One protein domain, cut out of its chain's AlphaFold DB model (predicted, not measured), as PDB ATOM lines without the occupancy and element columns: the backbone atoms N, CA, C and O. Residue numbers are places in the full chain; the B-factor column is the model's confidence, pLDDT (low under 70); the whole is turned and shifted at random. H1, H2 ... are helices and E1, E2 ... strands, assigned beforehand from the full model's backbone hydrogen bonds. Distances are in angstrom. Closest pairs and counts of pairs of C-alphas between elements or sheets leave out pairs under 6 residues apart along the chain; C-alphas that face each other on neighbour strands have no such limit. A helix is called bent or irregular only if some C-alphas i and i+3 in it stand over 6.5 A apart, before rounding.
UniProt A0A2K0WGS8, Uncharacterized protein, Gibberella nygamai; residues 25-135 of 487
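Overview. This is residues 25 to 135 of the 487 residues of an uncharacterized protein of Gibberella nygamai (UniProt A0A2K0WGS8). Two short strand pairs lie roughly side by side, the hairpin E1 and E2 and the parallel pair E3 and E6, with a gap between E2 and E3. H1 packs with its residues 99 to 104 on the pair E3 and E6, H2 lies beside H1, and the bent hairpin E4 and E5 reaches away from this body and makes one end of the longest axis. The 111 printed residues hold six named strands and two named helices, in the order E1 E2 E3 E4 E5 H1 E6 H2; the class is mixed, helices and strands, with under half of the residues in named elements. The three sheets have two strands each: E1 and E2 antiparallel, E3 and E6 parallel, E4 and E5 antiparallel. The whole is only just compact, close to loose, with a radius of gyration of the C-alphas of 15.7 A, and only just elongated, spanning 49 by 33 by 25 A.

Along the chain. E1, residues 35 to 39, begins at C-alpha 35 (136.828, 139.184, 113.603). E2 holds residues 43 to 47 and E3 residues 63 to 67. E4, residues 71 to 78, is 17.7 A long and bends by 69 degrees at residue 75. E5, residues 83 to 90, is 19.6 A long and bends by 62 degrees at residue 86. H1, residues 93 to 104, is 17.6 A long and begins at C-alpha 93 (115.613, 130.072, 118.541). E6 holds residues 112 to 116. H2, residues 122 to 127, ends at C-alpha 127 (113.937, 124.272, 116.806).

Arrangement. In the hairpin E1 and E2, N 37 and O 45 are within hydrogen-bond range at 2.8 A. E2 and E3 are near each other, with 11 pairs of C-alphas within 10 A. E3 and E6 are parallel at 12 degrees, with N 66 and O 114 within hydrogen-bond range at 2.8 A. The closest C-alphas of H1 and E6 are those of Ala 103 and Val 113, 6.5 A apart; those of H1 and E3 are Ala 103 and Leu 66, 7.4 A apart. H1 and H2 touch, closest at the C-alphas of Gln 93 and Val 126, 5.3 A, at a shallow tilt of 21 degrees, opposite ways. In the hairpin E4 and E5, N 72 and O 89 are 2.8 A apart, and N 78 and O 83 also 2.8 A, both within hydrogen-bond range. E4 is apart from H1 and H2. In H2 every O i to N i+4 pair is within hydrogen-bond range; in H1, 5 of 8 are.

Size, cuts and confidence. The C-alphas farthest apart, of Thr 81 and Phe 111, are 50.5 A apart. The printed part has no cut. The link from E2 to E3, residues 48 to 62, is long. The mean pLDDT of the printed part is 77.0; residues 25 to 42, 54 to 55 and 107 are under 70.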
ATOM      1  N   TYR A  25     140.678 125.634 114.749       25.39
ATOM      2  CA  TYR A  25     141.790 126.525 115.073       25.39
ATOM      3  C   TYR A  25     141.354 127.409 116.239       25.39
ATOM      4  O   TYR A  25     140.280 128.006 116.179       25.39
ATOM      5  N   GLU A  26     142.171 127.471 117.289       23.84
ATOM      6  CA  GLU A  26     141.960 128.392 118.407       23.84
ATOM      7  C   GLU A  26     142.034 129.855 117.922       23.84
ATOM      8  O   GLU A  26     142.861 130.165 117.053       23.84
ATOM      9  N   PRO A  27     141.180 130.760 118.438       29.83
ATOM     10  CA  PRO A  27     141.122 132.140 117.969       29.83
ATOM     11  C   PRO A  27     142.340 132.942 118.444       29.83
ATOM     12  O   PRO A  27     142.714 132.887 119.611       29.83
ATOM     13  N   LYS A  28     142.918 133.749 117.549       25.61
ATOM     14  CA  LYS A  28     143.764 134.895 117.916       25.61
ATOM     15  C   LYS A  28     142.942 136.165 117.712       25.61
ATOM     16  O   LYS A  28     142.472 136.402 116.601       25.61
ATOM     17  N   GLU A  29     142.741 136.933 118.779       33.31
ATOM     18  CA  GLU A  29     141.932 138.156 118.780       33.31
ATOM     19  C   GLU A  29     142.656 139.342 118.127       33.31
ATOM     20  O   GLU A  29     143.844 139.565 118.370       33.31
ATOM     21  N   VAL A  30     141.904 140.124 117.344       28.83
ATOM     22  CA  VAL A  30     142.209 141.513 116.964       28.83
ATOM     23  C   VAL A  30     140.891 142.308 116.986       28.83
ATOM     24  O   VAL A  30     139.854 141.790 116.582       28.83
ATOM     25  N   GLY A  31     140.976 143.539 117.499       27.91
ATOM     26  CA  GLY A  31     139.985 144.604 117.747       27.91
ATOM     27  C   GLY A  31     138.533 144.598 117.211       27.91
ATOM     28  O   GLY A  31     138.198 144.113 116.142       27.91
ATOM     29  N   LYS A  32     137.710 145.312 117.997       30.95
ATOM     30  CA  LYS A  32     136.271 145.682 117.990       30.95
ATOM     31  C   LYS A  32     135.411 145.797 116.707       30.95
ATOM     32  O   LYS A  32     134.243 146.119 116.878       30.95
ATOM     33  N   ASP A  33     135.862 145.490 115.498       33.06
ATOM     34  CA  ASP A  33     134.996 145.484 114.306       33.06
ATOM     35  C   ASP A  33     135.308 144.255 113.446       33.06
ATOM     36  O   ASP A  33     136.350 144.212 112.809       33.06
ATOM     37  N   GLU A  34     134.395 143.275 113.441       41.75
ATOM     38  CA  GLU A  34     134.432 142.042 112.631       41.75
ATOM     39  C   GLU A  34     135.747 141.239 112.740       41.75
ATOM     40  O   GLU A  34     136.778 141.582 112.173       41.75
ATOM     41  N   TYR A  35     135.694 140.094 113.426       48.31
ATOM     42  CA  TYR A  35     136.828 139.184 113.603       48.31
ATOM     43  C   TYR A  35     137.260 138.563 112.265       48.31
ATOM     44  O   TYR A  35     136.879 137.439 111.941       48.31
ATOM     45  N   VAL A  36     138.031 139.297 111.467       45.47
ATOM     46  CA  VAL A  36     138.628 138.823 110.222       45.47
ATOM     47  C   VAL A  36     139.930 138.102 110.555       45.47
ATOM     48  O   VAL A  36     140.982 138.719 110.693       45.47
ATOM     49  N   VAL A  37     139.896 136.773 110.621       49.19
ATOM     50  CA  VAL A  37     141.123 135.977 110.531       49.19
ATOM     51  C   VAL A  37     141.396 135.762 109.044       49.19
ATOM     52  O   VAL A  37     140.764 134.933 108.382       49.19
ATOM     53  N   THR A  38     142.317 136.542 108.471       45.47
ATOM     54  CA  THR A  38     142.783 136.294 107.102       45.47
ATOM     55  C   THR A  38     143.528 134.964 107.069       45.47
ATOM     56  O   THR A  38     144.627 134.835 107.610       45.47
ATOM     57  N   GLY A  39     142.931 133.961 106.430       48.44
ATOM     58  CA  GLY A  39     143.632 132.732 106.091       48.44
ATOM     59  C   GLY A  39     144.674 133.002 105.003       48.44
ATOM     60  O   GLY A  39     144.548 133.938 104.212       48.44
ATOM     61  N   LYS A  40     145.708 132.160 104.919       50.94
ATOM     62  CA  LYS A  40     146.572 132.141 103.729       50.94
ATOM     63  C   LYS A  40     145.710 131.821 102.494       50.94
ATOM     64  O   LYS A  40     144.840 130.958 102.572       50.94
ATOM     65  N   GLU A  41     145.979 132.509 101.381       56.09
ATOM     66  CA  GLU A  41     145.369 132.290 100.052       56.09
ATOM     67  C   GLU A  41     143.863 132.609  99.936       56.09
ATOM     68  O   GLU A  41     143.029 131.714  99.842       56.09
ATOM     69  N   GLY A  42     143.497 133.897  99.879       67.06
ATOM     70  CA  GLY A  42     142.167 134.331  99.406       67.06
ATOM     71  C   GLY A  42     140.970 133.886 100.260       67.06
ATOM     72  O   GLY A  42     139.836 133.942  99.790       67.06
ATOM     73  N   ARG A  43     141.205 133.436 101.499       71.81
ATOM     74  CA  ARG A  43     140.177 132.986 102.447       71.81
ATOM     75  C   ARG A  43     140.046 133.974 103.595       71.81
ATOM     76  O   ARG A  43     141.036 134.341 104.225       71.81
ATOM     77  N   VAL A  44     138.809 134.348 103.891       77.75
ATOM     78  CA  VAL A  44     138.449 135.235 104.999       77.75
ATOM     79  C   VAL A  44     137.622 134.414 105.977       77.75
ATOM     80  O   VAL A  44     136.604 133.842 105.590       77.75
ATOM     81  N   ILE A  45     138.076 134.312 107.222       80.44
ATOM     82  CA  ILE A  45     137.299 133.720 108.310       80.44
ATOM     83  C   ILE A  45     136.729 134.878 109.116       80.44
ATOM     84  O   ILE A  45     137.488 135.732 109.561       80.44
ATOM     85  N   LEU A  46     135.407 134.898 109.272       76.00
ATOM     86  CA  LEU A  46     134.694 135.863 110.099       76.00
ATOM     87  C   LEU A  46     134.137 135.139 111.319       76.00
ATOM     88  O   LEU A  46     133.314 134.235 111.164       76.00
ATOM     89  N   GLN A  47     134.555 135.534 112.515       78.69
ATOM     90  CA  GLN A  47     133.880 135.117 113.741       78.69
ATOM     91  C   GLN A  47     132.827 136.168 114.096       78.69
ATOM     92  O   GLN A  47     133.093 137.366 114.093       78.69
ATOM     93  N   ILE A  48     131.592 135.731 114.327       78.00
ATOM     94  CA  ILE A  48     130.462 136.625 114.576       78.00
ATOM     95  C   ILE A  48     129.756 136.146 115.845       78.00
ATOM     96  O   ILE A  48     129.375 134.974 115.896       78.00
ATOM     97  N   PRO A  49     129.557 137.010 116.859       79.44
ATOM     98  CA  PRO A  49     128.806 136.635 118.046       79.44
ATOM     99  C   PRO A  49     127.387 136.169 117.687       79.44
ATOM    100  O   PRO A  49     126.733 136.799 116.843       79.44
ATOM    101  N   PRO A  50     126.866 135.113 118.333       76.19
ATOM    102  CA  PRO A  50     125.475 134.720 118.171       76.19
ATOM    103  C   PRO A  50     124.540 135.895 118.467       76.19
ATOM    104  O   PRO A  50     124.668 136.582 119.479       76.19
ATOM    105  N   GLY A  51     123.621 136.156 117.542       70.56
ATOM    106  CA  GLY A  51     122.680 137.264 117.646       70.56
ATOM    107  C   GLY A  51     123.187 138.624 117.141       70.56
ATOM    108  O   GLY A  51     122.462 139.620 117.237       70.56
ATOM    109  N   TYR A  52     124.413 138.697 116.605       75.56
ATOM    110  CA  TYR A  52     124.894 139.874 115.882       75.56
ATOM    111  C   TYR A  52     124.359 139.887 114.448       75.56
ATOM    112  O   TYR A  52     124.411 138.898 113.714       75.56
ATOM    113  N   ARG A  53     123.865 141.051 114.026       72.56
ATOM    114  CA  ARG A  53     123.387 141.290 112.664       72.56
ATOM    115  C   ARG A  53     124.388 142.203 111.951       72.56
ATOM    116  O   ARG A  53     124.233 143.417 112.068       72.56
ATOM    117  N   PRO A  54     125.357 141.668 111.183       69.19
ATOM    118  CA  PRO A  54     126.350 142.498 110.507       69.19
ATOM    119  C   PRO A  54     125.661 143.486 109.559       69.19
ATOM    120  O   PRO A  54     124.806 143.065 108.770       69.19
ATOM    121  N   PRO A  55     125.978 144.790 109.627       66.75
ATOM    122  CA  PRO A  55     125.354 145.789 108.760       66.75
ATOM    123  C   PRO A  55     125.733 145.578 107.286       66.75
ATOM    124  O   PRO A  55     124.980 145.956 106.386       66.75
ATOM    125  N   SER A  56     126.876 144.937 107.046       70.62
ATOM    126  CA  SER A  56     127.458 144.695 105.731       70.62
ATOM    127  C   SER A  56     126.931 143.415 105.077       70.62
ATOM    128  O   SER A  56     126.572 142.437 105.736       70.62
ATOM    129  N   ARG A  57     126.897 143.417 103.740       76.06
ATOM    130  CA  ARG A  57     126.628 142.217 102.936       76.06
ATOM    131  C   ARG A  57     127.907 141.403 102.766       76.06
ATOM    132  O   ARG A  57     128.993 141.967 102.671       76.06
ATOM    133  N   LEU A  58     127.759 140.088 102.648       76.50
ATOM    134  CA  LEU A  58     128.833 139.157 102.302       76.50
ATOM    135  C   LEU A  58     129.062 139.160 100.779       76.50
ATOM    136  O   LEU A  58     128.825 138.163 100.098       76.50
ATOM    137  N   ASP A  59     129.465 140.308 100.236       77.06
ATOM    138  CA  ASP A  59     129.697 140.501  98.802       77.06
ATOM    139  C   ASP A  59     131.160 140.237  98.411       77.06
ATOM    140  O   ASP A  59     132.079 140.437  99.198       77.06
ATOM    141  N   GLY A  60     131.380 139.799  97.166       78.62
ATOM    142  CA  GLY A  60     132.724 139.570  96.613       78.62
ATOM    143  C   GLY A  60     133.309 138.174  96.861       78.62
ATOM    144  O   GLY A  60     134.418 137.902  96.408       78.62
ATOM    145  N   PHE A  61     132.566 137.275  97.514       81.00
ATOM    146  CA  PHE A  61     132.990 135.898  97.778       81.00
ATOM    147  C   PHE A  61     132.343 134.900  96.809       81.00
ATOM    148  O   PHE A  61     131.127 134.889  96.625       81.00
ATOM    149  N   GLU A  62     133.145 134.009  96.221       84.25
ATOM    150  CA  GLU A  62     132.632 132.918  95.374       84.25
ATOM    151  C   GLU A  62     131.969 131.801  96.197       84.25
ATOM    152  O   GLU A  62     131.012 131.164  95.743       84.25
ATOM    153  N   GLN A  63     132.480 131.563  97.410       87.12
ATOM    154  CA  GLN A  63     132.000 130.544  98.339       87.12
ATOM    155  C   GLN A  63     131.904 131.116  99.750       87.12
ATOM    156  O   GLN A  63     132.823 131.784 100.218       87.12
ATOM    157  N   VAL A  64     130.811 130.801 100.440       86.62
ATOM    158  CA  VAL A  64     130.575 131.193 101.834       86.62
ATOM    159  C   VAL A  64     130.306 129.942 102.662       86.62
ATOM    160  O   VAL A  64     129.466 129.116 102.305       86.62
ATOM    161  N   HIS A  65     131.025 129.800 103.773       88.31
ATOM    162  CA  HIS A  65     130.840 128.727 104.746       88.31
ATOM    163  C   HIS A  65     130.386 129.349 106.067       88.31
ATOM    164  O   HIS A  65     131.078 130.202 106.611       88.31
ATOM    165  N   LEU A  66     129.224 128.930 106.565       88.44
ATOM    166  CA  LEU A  66     128.645 129.397 107.820       88.44
ATOM    167  C   LEU A  66     128.708 128.270 108.844       88.44
ATOM    168  O   LEU A  66     128.040 127.252 108.673       88.44
ATOM    169  N   CYS A  67     129.505 128.447 109.890       90.56
ATOM    170  CA  CYS A  67     129.548 127.537 111.029       90.56
ATOM    171  C   CYS A  67     128.620 128.090 112.112       90.56
ATOM    172  O   CYS A  67     128.912 129.130 112.700       90.56
ATOM    173  N   LEU A  68     127.476 127.438 112.314       90.44
ATOM    174  CA  LEU A  68     126.450 127.891 113.246       90.44
ATOM    175  C   LEU A  68     126.812 127.445 114.665       90.44
ATOM    176  O   LEU A  68     127.220 126.309 114.883       90.44
ATOM    177  N   SER A  69     126.677 128.353 115.624       90.31
ATOM    178  CA  SER A  69     127.004 128.122 117.026       90.31
ATOM    179  C   SER A  69     125.762 127.711 117.806       90.31
ATOM    180  O   SER A  69     124.796 128.470 117.903       90.31
ATOM    181  N   THR A  70     125.819 126.516 118.391       90.19
ATOM    182  CA  THR A  70     124.792 125.961 119.285       90.19
ATOM    183  C   THR A  70     124.779 126.684 120.634       90.19
ATOM    184  O   THR A  70     123.712 126.966 121.185       90.19
ATOM    185  N   PHE A  71     125.961 127.075 121.113       88.56
ATOM    186  CA  PHE A  71     126.171 127.719 122.406       88.56
ATOM    187  C   PHE A  71     126.788 129.110 122.261       88.56
ATOM    188  O   PHE A  71     127.460 129.403 121.271       88.56
ATOM    189  N   ARG A  72     126.610 129.933 123.290       87.00
ATOM    190  CA  ARG A  72     127.277 131.222 123.471       87.00
ATOM    191  C   ARG A  72     127.770 131.358 124.902       87.00
ATOM    192  O   ARG A  72     127.184 130.777 125.807       87.00
ATOM    193  N   GLU A  73     128.801 132.157 125.108       86.31
ATOM    194  CA  GLU A  73     129.139 132.632 126.447       86.31
ATOM    195  C   GLU A  73     128.403 133.939 126.723       86.31
ATOM    196  O   GLU A  73     128.332 134.815 125.856       86.31
ATOM    197  N   GLN A  74     127.836 134.058 127.917       86.94
ATOM    198  CA  GLN A  74     127.170 135.270 128.372       86.94
ATOM    199  C   GLN A  74     127.268 135.374 129.894       86.94
ATOM    200  O   GLN A  74     127.213 134.365 130.597       86.94
ATOM    201  N   THR A  75     127.376 136.602 130.393       88.56
ATOM    202  CA  THR A  75     127.230 136.892 131.817       88.56
ATOM    203  C   THR A  75     125.753 137.084 132.151       88.56
ATOM    204  O   THR A  75     125.064 137.907 131.541       88.56
ATOM    205  N   ILE A  76     125.254 136.308 133.110       88.62
ATOM    206  CA  ILE A  76     123.876 136.399 133.600       88.62
ATOM    207  C   ILE A  76     123.839 136.705 135.086       88.62
ATOM    208  O   ILE A  76     124.807 136.439 135.789       88.62
ATOM    209  N   PHE A  77     122.720 137.243 135.562       87.00
ATOM    210  CA  PHE A  77     122.459 137.263 136.995       87.00
ATOM    211  C   PHE A  77     121.902 135.893 137.388       87.00
ATOM    212  O   PHE A  77     120.788 135.538 137.003       87.00
ATOM    213  N   ASP A  78     122.707 135.099 138.085       83.50
ATOM    214  CA  ASP A  78     122.313 133.783 138.576       83.50
ATOM    215  C   ASP A  78     121.489 133.969 139.861       83.50
ATOM    216  O   ASP A  78     122.045 134.418 140.862       83.50
ATOM    217  N   PRO A  79     120.183 133.643 139.872       75.12
ATOM    218  CA  PRO A  79     119.337 133.835 141.050       75.12
ATOM    219  C   PRO A  79     119.725 132.922 142.217       75.12
ATOM    220  O   PRO A  79     119.338 133.200 143.344       75.12
ATOM    221  N   HIS A  80     120.465 131.835 141.972       75.00
ATOM    222  CA  HIS A  80     120.864 130.917 143.036       75.00
ATOM    223  C   HIS A  80     122.015 131.477 143.868       75.00
ATOM    224  O   HIS A  80     122.026 131.365 145.089       75.00
ATOM    225  N   THR A  81     122.997 132.075 143.197       76.69
ATOM    226  CA  THR A  81     124.125 132.735 143.864       76.69
ATOM    227  C   THR A  81     123.850 134.208 144.144       76.69
ATOM    228  O   THR A  81     124.570 134.837 144.914       76.69
ATOM    229  N   GLU A  82     122.824 134.761 143.498       82.62
ATOM    230  CA  GLU A  82     122.539 136.186 143.396       82.62
ATOM    231  C   GLU A  82     123.735 137.004 142.880       82.62
ATOM    232  O   GLU A  82     123.995 138.128 143.319       82.62
ATOM    233  N   GLN A  83     124.515 136.437 141.962       85.31
ATOM    234  CA  GLN A  83     125.706 137.078 141.409       85.31
ATOM    235  C   GLN A  83     125.678 137.120 139.893       85.31
ATOM    236  O   GLN A  83     124.982 136.352 139.233       85.31
ATOM    237  N   LEU A  84     126.504 138.001 139.331       87.69
ATOM    238  CA  LEU A  84     126.838 137.935 137.917       87.69
ATOM    239  C   LEU A  84     127.770 136.746 137.667       87.69
ATOM    240  O   LEU A  84     128.858 136.680 138.240       87.69
ATOM    241  N   VAL A  85     127.338 135.826 136.807       87.56
ATOM    242  CA  VAL A  85     128.056 134.601 136.455       87.56
ATOM    243  C   VAL A  85     128.229 134.516 134.948       87.56
ATOM    244  O   VAL A  85     127.249 134.507 134.201       87.56
ATOM    245  N   ARG A  86     129.477 134.413 134.489       88.94
ATOM    246  CA  ARG A  86     129.809 134.067 133.107       88.94
ATOM    247  C   ARG A  86     129.594 132.574 132.909       88.94
ATOM    248  O   ARG A  86     130.220 131.746 133.568       88.94
ATOM    249  N   MET A  87     128.719 132.224 131.979       86.50
ATOM    250  CA  MET A  87     128.399 130.833 131.686       86.50
ATOM    251  C   MET A  87     128.170 130.599 130.201       86.50
ATOM    252  O   MET A  87     127.900 131.517 129.420       86.50
ATOM    253  N   ARG A  88     128.290 129.332 129.808       86.38
ATOM    254  CA  ARG A  88     128.021 128.872 128.451       86.38
ATOM    255  C   ARG A  88     126.569 128.418 128.342       86.38
ATOM    256  O   ARG A  88     126.186 127.404 128.912       86.38
ATOM    257  N   LEU A  89     125.787 129.167 127.578       86.44
ATOM    258  CA  LEU A  89     124.348 129.004 127.422       86.44
ATOM    259  C   LEU A  89     123.983 128.552 126.014       86.44
ATOM    260  O   LEU A  89     124.703 128.810 125.045       86.44
ATOM    261  N   LEU A  90     122.828 127.907 125.897       89.25
ATOM    262  CA  LEU A  90     122.231 127.595 124.609       89.25
ATOM    263  C   LEU A  90     121.846 128.894 123.887       89.25
ATOM    264  O   LEU A  90     121.333 129.837 124.491       89.25
ATOM    265  N   THR A  91     122.094 128.963 122.582       92.19
ATOM    266  CA  THR A  91     121.568 130.064 121.762       92.19
ATOM    267  C   THR A  91     120.057 129.929 121.600       92.19
ATOM    268  O   THR A  91     119.546 128.814 121.434       92.19
ATOM    269  N   SER A  92     119.338 131.053 121.624       93.44
ATOM    270  CA  SER A  92     117.878 131.031 121.481       93.44
ATOM    271  C   SER A  92     117.437 130.717 120.053       93.44
ATOM    272  O   SER A  92     118.195 130.903 119.096       93.44
ATOM    273  N   GLN A  93     116.185 130.295 119.873       94.25
ATOM    274  CA  GLN A  93     115.613 130.072 118.541       94.25
ATOM    275  C   GLN A  93     115.736 131.320 117.656       94.25
ATOM    276  O   GLN A  93     116.011 131.221 116.459       94.25
ATOM    277  N   GLU A  94     115.566 132.511 118.235       92.44
ATOM    278  CA  GLU A  94     115.740 133.778 117.524       92.44
ATOM    279  C   GLU A  94     117.186 133.993 117.077       92.44
ATOM    280  O   GLU A  94     117.430 134.315 115.914       92.44
ATOM    281  N   GLU A  95     118.157 133.761 117.960       92.81
ATOM    282  CA  GLU A  95     119.579 133.903 117.638       92.81
ATOM    283  C   GLU A  95     120.012 132.897 116.573       92.81
ATOM    284  O   GLU A  95     120.756 133.239 115.655       92.81
ATOM    285  N   ARG A  96     119.500 131.666 116.631       92.81
ATOM    286  CA  ARG A  96     119.749 130.645 115.608       92.81
ATOM    287  C   ARG A  96     119.150 131.035 114.257       92.81
ATOM    288  O   ARG A  96     119.831 130.913 113.237       92.81
ATOM    289  N   ARG A  97     117.933 131.596 114.225       91.56
ATOM    290  CA  ARG A  97     117.344 132.172 112.997       91.56
ATOM    291  C   ARG A  97     118.191 133.317 112.449       91.56
ATOM    292  O   ARG A  97     118.365 133.416 111.235       91.56
ATOM    293  N   GLU A  98     118.739 134.169 113.313       90.12
ATOM    294  CA  GLU A  98     119.629 135.259 112.906       90.12
ATOM    295  C   GLU A  98     120.924 134.737 112.280       90.12
ATOM    296  O   GLU A  98     121.310 135.222 111.214       90.12
ATOM    297  N   GLN A  99     121.538 133.707 112.861       90.62
ATOM    298  CA  GLN A  99     122.716 133.055 112.285       90.62
ATOM    299  C   GLN A  99     122.409 132.456 110.902       90.62
ATOM    300  O   GLN A  99     123.126 132.715 109.937       90.62
ATOM    301  N   VAL A 100     121.291 131.732 110.763       90.38
ATOM    302  CA  VAL A 100     120.836 131.177 109.472       90.38
ATOM    303  C   VAL A 100     120.555 132.288 108.454       90.38
ATOM    304  O   VAL A 100     120.819 132.128 107.260       90.38
ATOM    305  N   SER A 101     120.071 133.450 108.908       87.88
ATOM    306  CA  SER A 101     119.775 134.587 108.030       87.88
ATOM    307  C   SER A 101     121.005 135.111 107.278       87.88
ATOM    308  O   SER A 101     120.854 135.682 106.195       87.88
ATOM    309  N   LEU A 102     122.220 134.883 107.801       85.81
ATOM    310  CA  LEU A 102     123.477 135.290 107.163       85.81
ATOM    311  C   LEU A 102     123.650 134.672 105.772       85.81
ATOM    312  O   LEU A 102     124.196 135.326 104.885       85.81
ATOM    313  N   ALA A 103     123.098 133.475 105.535       85.88
ATOM    314  CA  ALA A 103     123.129 132.812 104.229       85.88
ATOM    315  C   ALA A 103     122.470 133.641 103.114       85.88
ATOM    316  O   ALA A 103     122.767 133.461 101.934       85.88
ATOM    317  N   TYR A 104     121.581 134.564 103.488       84.00
ATOM    318  CA  TYR A 104     120.817 135.398 102.567       84.00
ATOM    319  C   TYR A 104     121.327 136.841 102.488       84.00
ATOM    320  O   TYR A 104     120.760 137.644 101.749       84.00
ATOM    321  N   ARG A 105     122.400 137.191 103.208       80.19
ATOM    322  CA  ARG A 105     122.978 138.547 103.206       80.19
ATOM    323  C   ARG A 105     124.003 138.746 102.092       80.19
ATOM    324  O   ARG A 105     125.084 139.270 102.328       80.19
ATOM    325  N   THR A 106     123.659 138.341 100.876       73.25
ATOM    326  CA  THR A 106     124.516 138.485  99.693       73.25
ATOM    327  C   THR A 106     123.782 139.315  98.641       73.25
ATOM    328  O   THR A 106     122.607 139.086  98.354       73.25
ATOM    329  N   GLY A 107     124.436 140.348  98.115       68.81
ATOM    330  CA  GLY A 107     123.941 141.166  97.011       68.81
ATOM    331  C   GLY A 107     124.069 140.442  95.672       68.81
ATOM    332  O   GLY A 107     123.141 140.479  94.866       68.81
ATOM    333  N   ASN A 108     125.178 139.724  95.480       75.31
ATOM    334  CA  ASN A 108     125.352 138.744  94.409       75.31
ATOM    335  C   ASN A 108     125.406 137.348  95.029       75.31
ATOM    336  O   ASN A 108     126.275 137.085  95.854       75.31
ATOM    337  N   VAL A 109     124.485 136.461  94.639       70.88
ATOM    338  CA  VAL A 109     124.415 135.104  95.202       70.88
ATOM    339  C   VAL A 109     125.726 134.364  94.889       70.88
ATOM    340  O   VAL A 109     126.027 134.178  93.706       70.88
ATOM    341  N   PRO A 110     126.500 133.939  95.908       77.31
ATOM    342  CA  PRO A 110     127.719 133.166  95.706       77.31
ATOM    343  C   PRO A 110     127.413 131.876  94.951       77.31
ATOM    344  O   PRO A 110     126.314 131.326  95.061       77.31
ATOM    345  N   PHE A 111     128.405 131.329  94.248       80.00
ATOM    346  CA  PHE A 111     128.252 130.022  93.608       80.00
ATOM    347  C   PHE A 111     127.911 128.928  94.635       80.00
ATOM    348  O   PHE A 111     127.207 127.969  94.314       80.00
ATOM    349  N   ARG A 112     128.374 129.078  95.886       83.19
ATOM    350  CA  ARG A 112     128.058 128.155  96.979       83.19
ATOM    351  C   ARG A 112     127.902 128.862  98.323       83.19
ATOM    352  O   ARG A 112     128.784 129.606  98.737       83.19
ATOM    353  N   VAL A 113     126.838 128.513  99.046       86.81
ATOM    354  CA  VAL A 113     126.685 128.790 100.481       86.81
ATOM    355  C   VAL A 113     126.501 127.457 101.202       86.81
ATOM    356  O   VAL A 113     125.569 126.713 100.899       86.81
ATOM    357  N   ALA A 114     127.415 127.123 102.108       88.12
ATOM    358  CA  ALA A 114     127.369 125.908 102.918       88.12
ATOM    359  C   ALA A 114     127.145 126.274 104.388       88.12
ATOM    360  O   ALA A 114     127.844 127.136 104.910       88.12
ATOM    361  N   MET A 115     126.198 125.608 105.048       88.88
ATOM    362  CA  MET A 115     125.931 125.766 106.480       88.88
ATOM    363  C   MET A 115     126.340 124.496 107.218       88.88
ATOM    364  O   MET A 115     126.031 123.396 106.759       88.88
ATOM    365  N   HIS A 116     127.017 124.667 108.348       89.19
ATOM    366  CA  HIS A 116     127.482 123.600 109.228       89.19
ATOM    367  C   HIS A 116     126.808 123.790 110.585       89.19
ATOM    368  O   HIS A 116     126.938 124.857 111.183       89.19
ATOM    369  N   CYS A 117     126.063 122.786 111.036       87.50
ATOM    370  CA  CYS A 117     125.368 122.776 112.322       87.50
ATOM    371  C   CYS A 117     125.387 121.369 112.919       87.50
ATOM    372  O   CYS A 117     125.414 120.382 112.179       87.50
ATOM    373  N   ASP A 118     125.305 121.291 114.242       83.38
ATOM    374  CA  ASP A 118     125.443 120.031 114.979       83.38
ATOM    375  C   ASP A 118     124.194 119.129 114.855       83.38
ATOM    376  O   ASP A 118     124.283 117.912 114.964       83.38
ATOM    377  N   GLU A 119     123.039 119.711 114.516       79.44
ATOM    378  CA  GLU A 119     121.706 119.077 114.585       79.44
ATOM    379  C   GLU A 119     121.244 118.410 113.272       79.44
ATOM    380  O   GLU A 119     120.060 118.131 113.050       79.44
ATOM    381  N   GLY A 120     122.182 118.190 112.345       79.06
ATOM    382  CA  GLY A 120     121.979 117.520 111.054       79.06
ATOM    383  C   GLY A 120     121.164 118.303 110.013       79.06
ATOM    384  O   GLY A 120     121.472 118.232 108.821       79.06
ATOM    385  N   THR A 121     120.154 119.070 110.434       87.19
ATOM    386  CA  THR A 121     119.359 119.965 109.582       87.19
ATOM    387  C   THR A 121     119.233 121.356 110.197       87.19
ATOM    388  O   THR A 121     119.322 121.531 111.409       87.19
ATOM    389  N   VAL A 122     119.002 122.357 109.344       89.62
ATOM    390  CA  VAL A 122     118.824 123.752 109.771       89.62
ATOM    391  C   VAL A 122     117.539 123.941 110.573       89.62
ATOM    392  O   VAL A 122     117.536 124.709 111.528       89.62
ATOM    393  N   ASP A 123     116.467 123.240 110.199       91.62
ATOM    394  CA  ASP A 123     115.186 123.331 110.904       91.62
ATOM    395  C   ASP A 123     115.331 122.766 112.325       91.62
ATOM    396  O   ASP A 123     115.029 123.475 113.282       91.62
ATOM    397  N   ASN A 124     115.938 121.580 112.475       92.06
ATOM    398  CA  ASN A 124     116.247 121.015 113.794       92.06
ATOM    399  C   ASN A 124     117.168 121.931 114.604       92.06
ATOM    400  O   ASN A 124     116.933 122.139 115.788       92.06
ATOM    401  N   PHE A 125     118.190 122.513 113.963       92.62
ATOM    402  CA  PHE A 125     119.060 123.482 114.620       92.62
ATOM    403  C   PHE A 125     118.266 124.674 115.148       92.62
ATOM    404  O   PHE A 125     118.476 125.082 116.277       92.62
ATOM    405  N   VAL A 126     117.337 125.252 114.390       93.06
ATOM    406  CA  VAL A 126     116.537 126.376 114.898       93.06
ATOM    407  C   VAL A 126     115.590 125.934 116.014       93.06
ATOM    408  O   VAL A 126     115.463 126.650 117.004       93.06
ATOM    409  N   GLU A 127     114.936 124.784 115.861       93.31
ATOM    410  CA  GLU A 127     113.937 124.272 116.806       93.31
ATOM    411  C   GLU A 127     114.543 123.825 118.142       93.31
ATOM    412  O   GLU A 127     113.897 124.007 119.171       93.31
ATOM    413  N   SER A 128     115.788 123.329 118.163       92.00
ATOM    414  CA  SER A 128     116.484 122.949 119.404       92.00
ATOM    415  C   SER A 128     117.108 124.132 120.157       92.00
ATOM    416  O   SER A 128     117.881 123.929 121.088       92.00
ATOM    417  N   GLY A 129     116.836 125.377 119.748       91.06
ATOM    418  CA  GLY A 129     117.261 126.572 120.478       91.06
ATOM    419  C   GLY A 129     116.391 126.866 121.699       91.06
ATOM    420  O   GLY A 129     115.215 126.500 121.733       91.06
ATOM    421  N   ALA A 130     116.959 127.599 122.658       90.88
ATOM    422  CA  ALA A 130     116.230 128.092 123.827       90.88
ATOM    423  C   ALA A 130     115.004 128.927 123.398       90.88
ATOM    424  O   ALA A 130     115.115 129.709 122.440       90.88
ATOM    425  N   PRO A 131     113.836 128.769 124.047       89.06
ATOM    426  CA  PRO A 131     112.597 129.434 123.647       89.06
ATOM    427  C   PRO A 131     112.716 130.960 123.661       89.06
ATOM    428  O   PRO A 131     112.191 131.621 122.764       89.06
ATOM    429  N   GLU A 132     113.437 131.512 124.636       85.94
ATOM    430  CA  GLU A 132     113.552 132.953 124.833       85.94
ATOM    431  C   GLU A 132     114.989 133.445 124.669       85.94
ATOM    432  O   GLU A 132     115.974 132.771 124.975       85.94
ATOM    433  N   ARG A 133     115.126 134.672 124.161       87.50
ATOM    434  CA  ARG A 133     116.420 135.342 124.074       87.50
ATOM    435  C   ARG A 133     116.728 136.023 125.403       87.50
ATOM    436  O   ARG A 133     116.078 137.002 125.759       87.50
ATOM    437  N   ARG A 134     117.797 135.598 126.081       86.44
ATOM    438  CA  ARG A 134     118.296 136.314 127.267       86.44
ATOM    439  C   ARG A 134     118.900 137.654 126.871       86.44
ATOM    440  O   ARG A 134     119.949 137.709 126.217       86.44
ATOM    441  N   LEU A 135     118.227 138.728 127.268       88.00
ATOM    442  CA  LEU A 135     118.651 140.099 127.014       88.00
ATOM    443  C   LEU A 135     119.690 140.540 128.046       88.00
ATOM    444  O   LEU A 135     119.574 140.232 129.228       88.00
TER     445      LEU A 135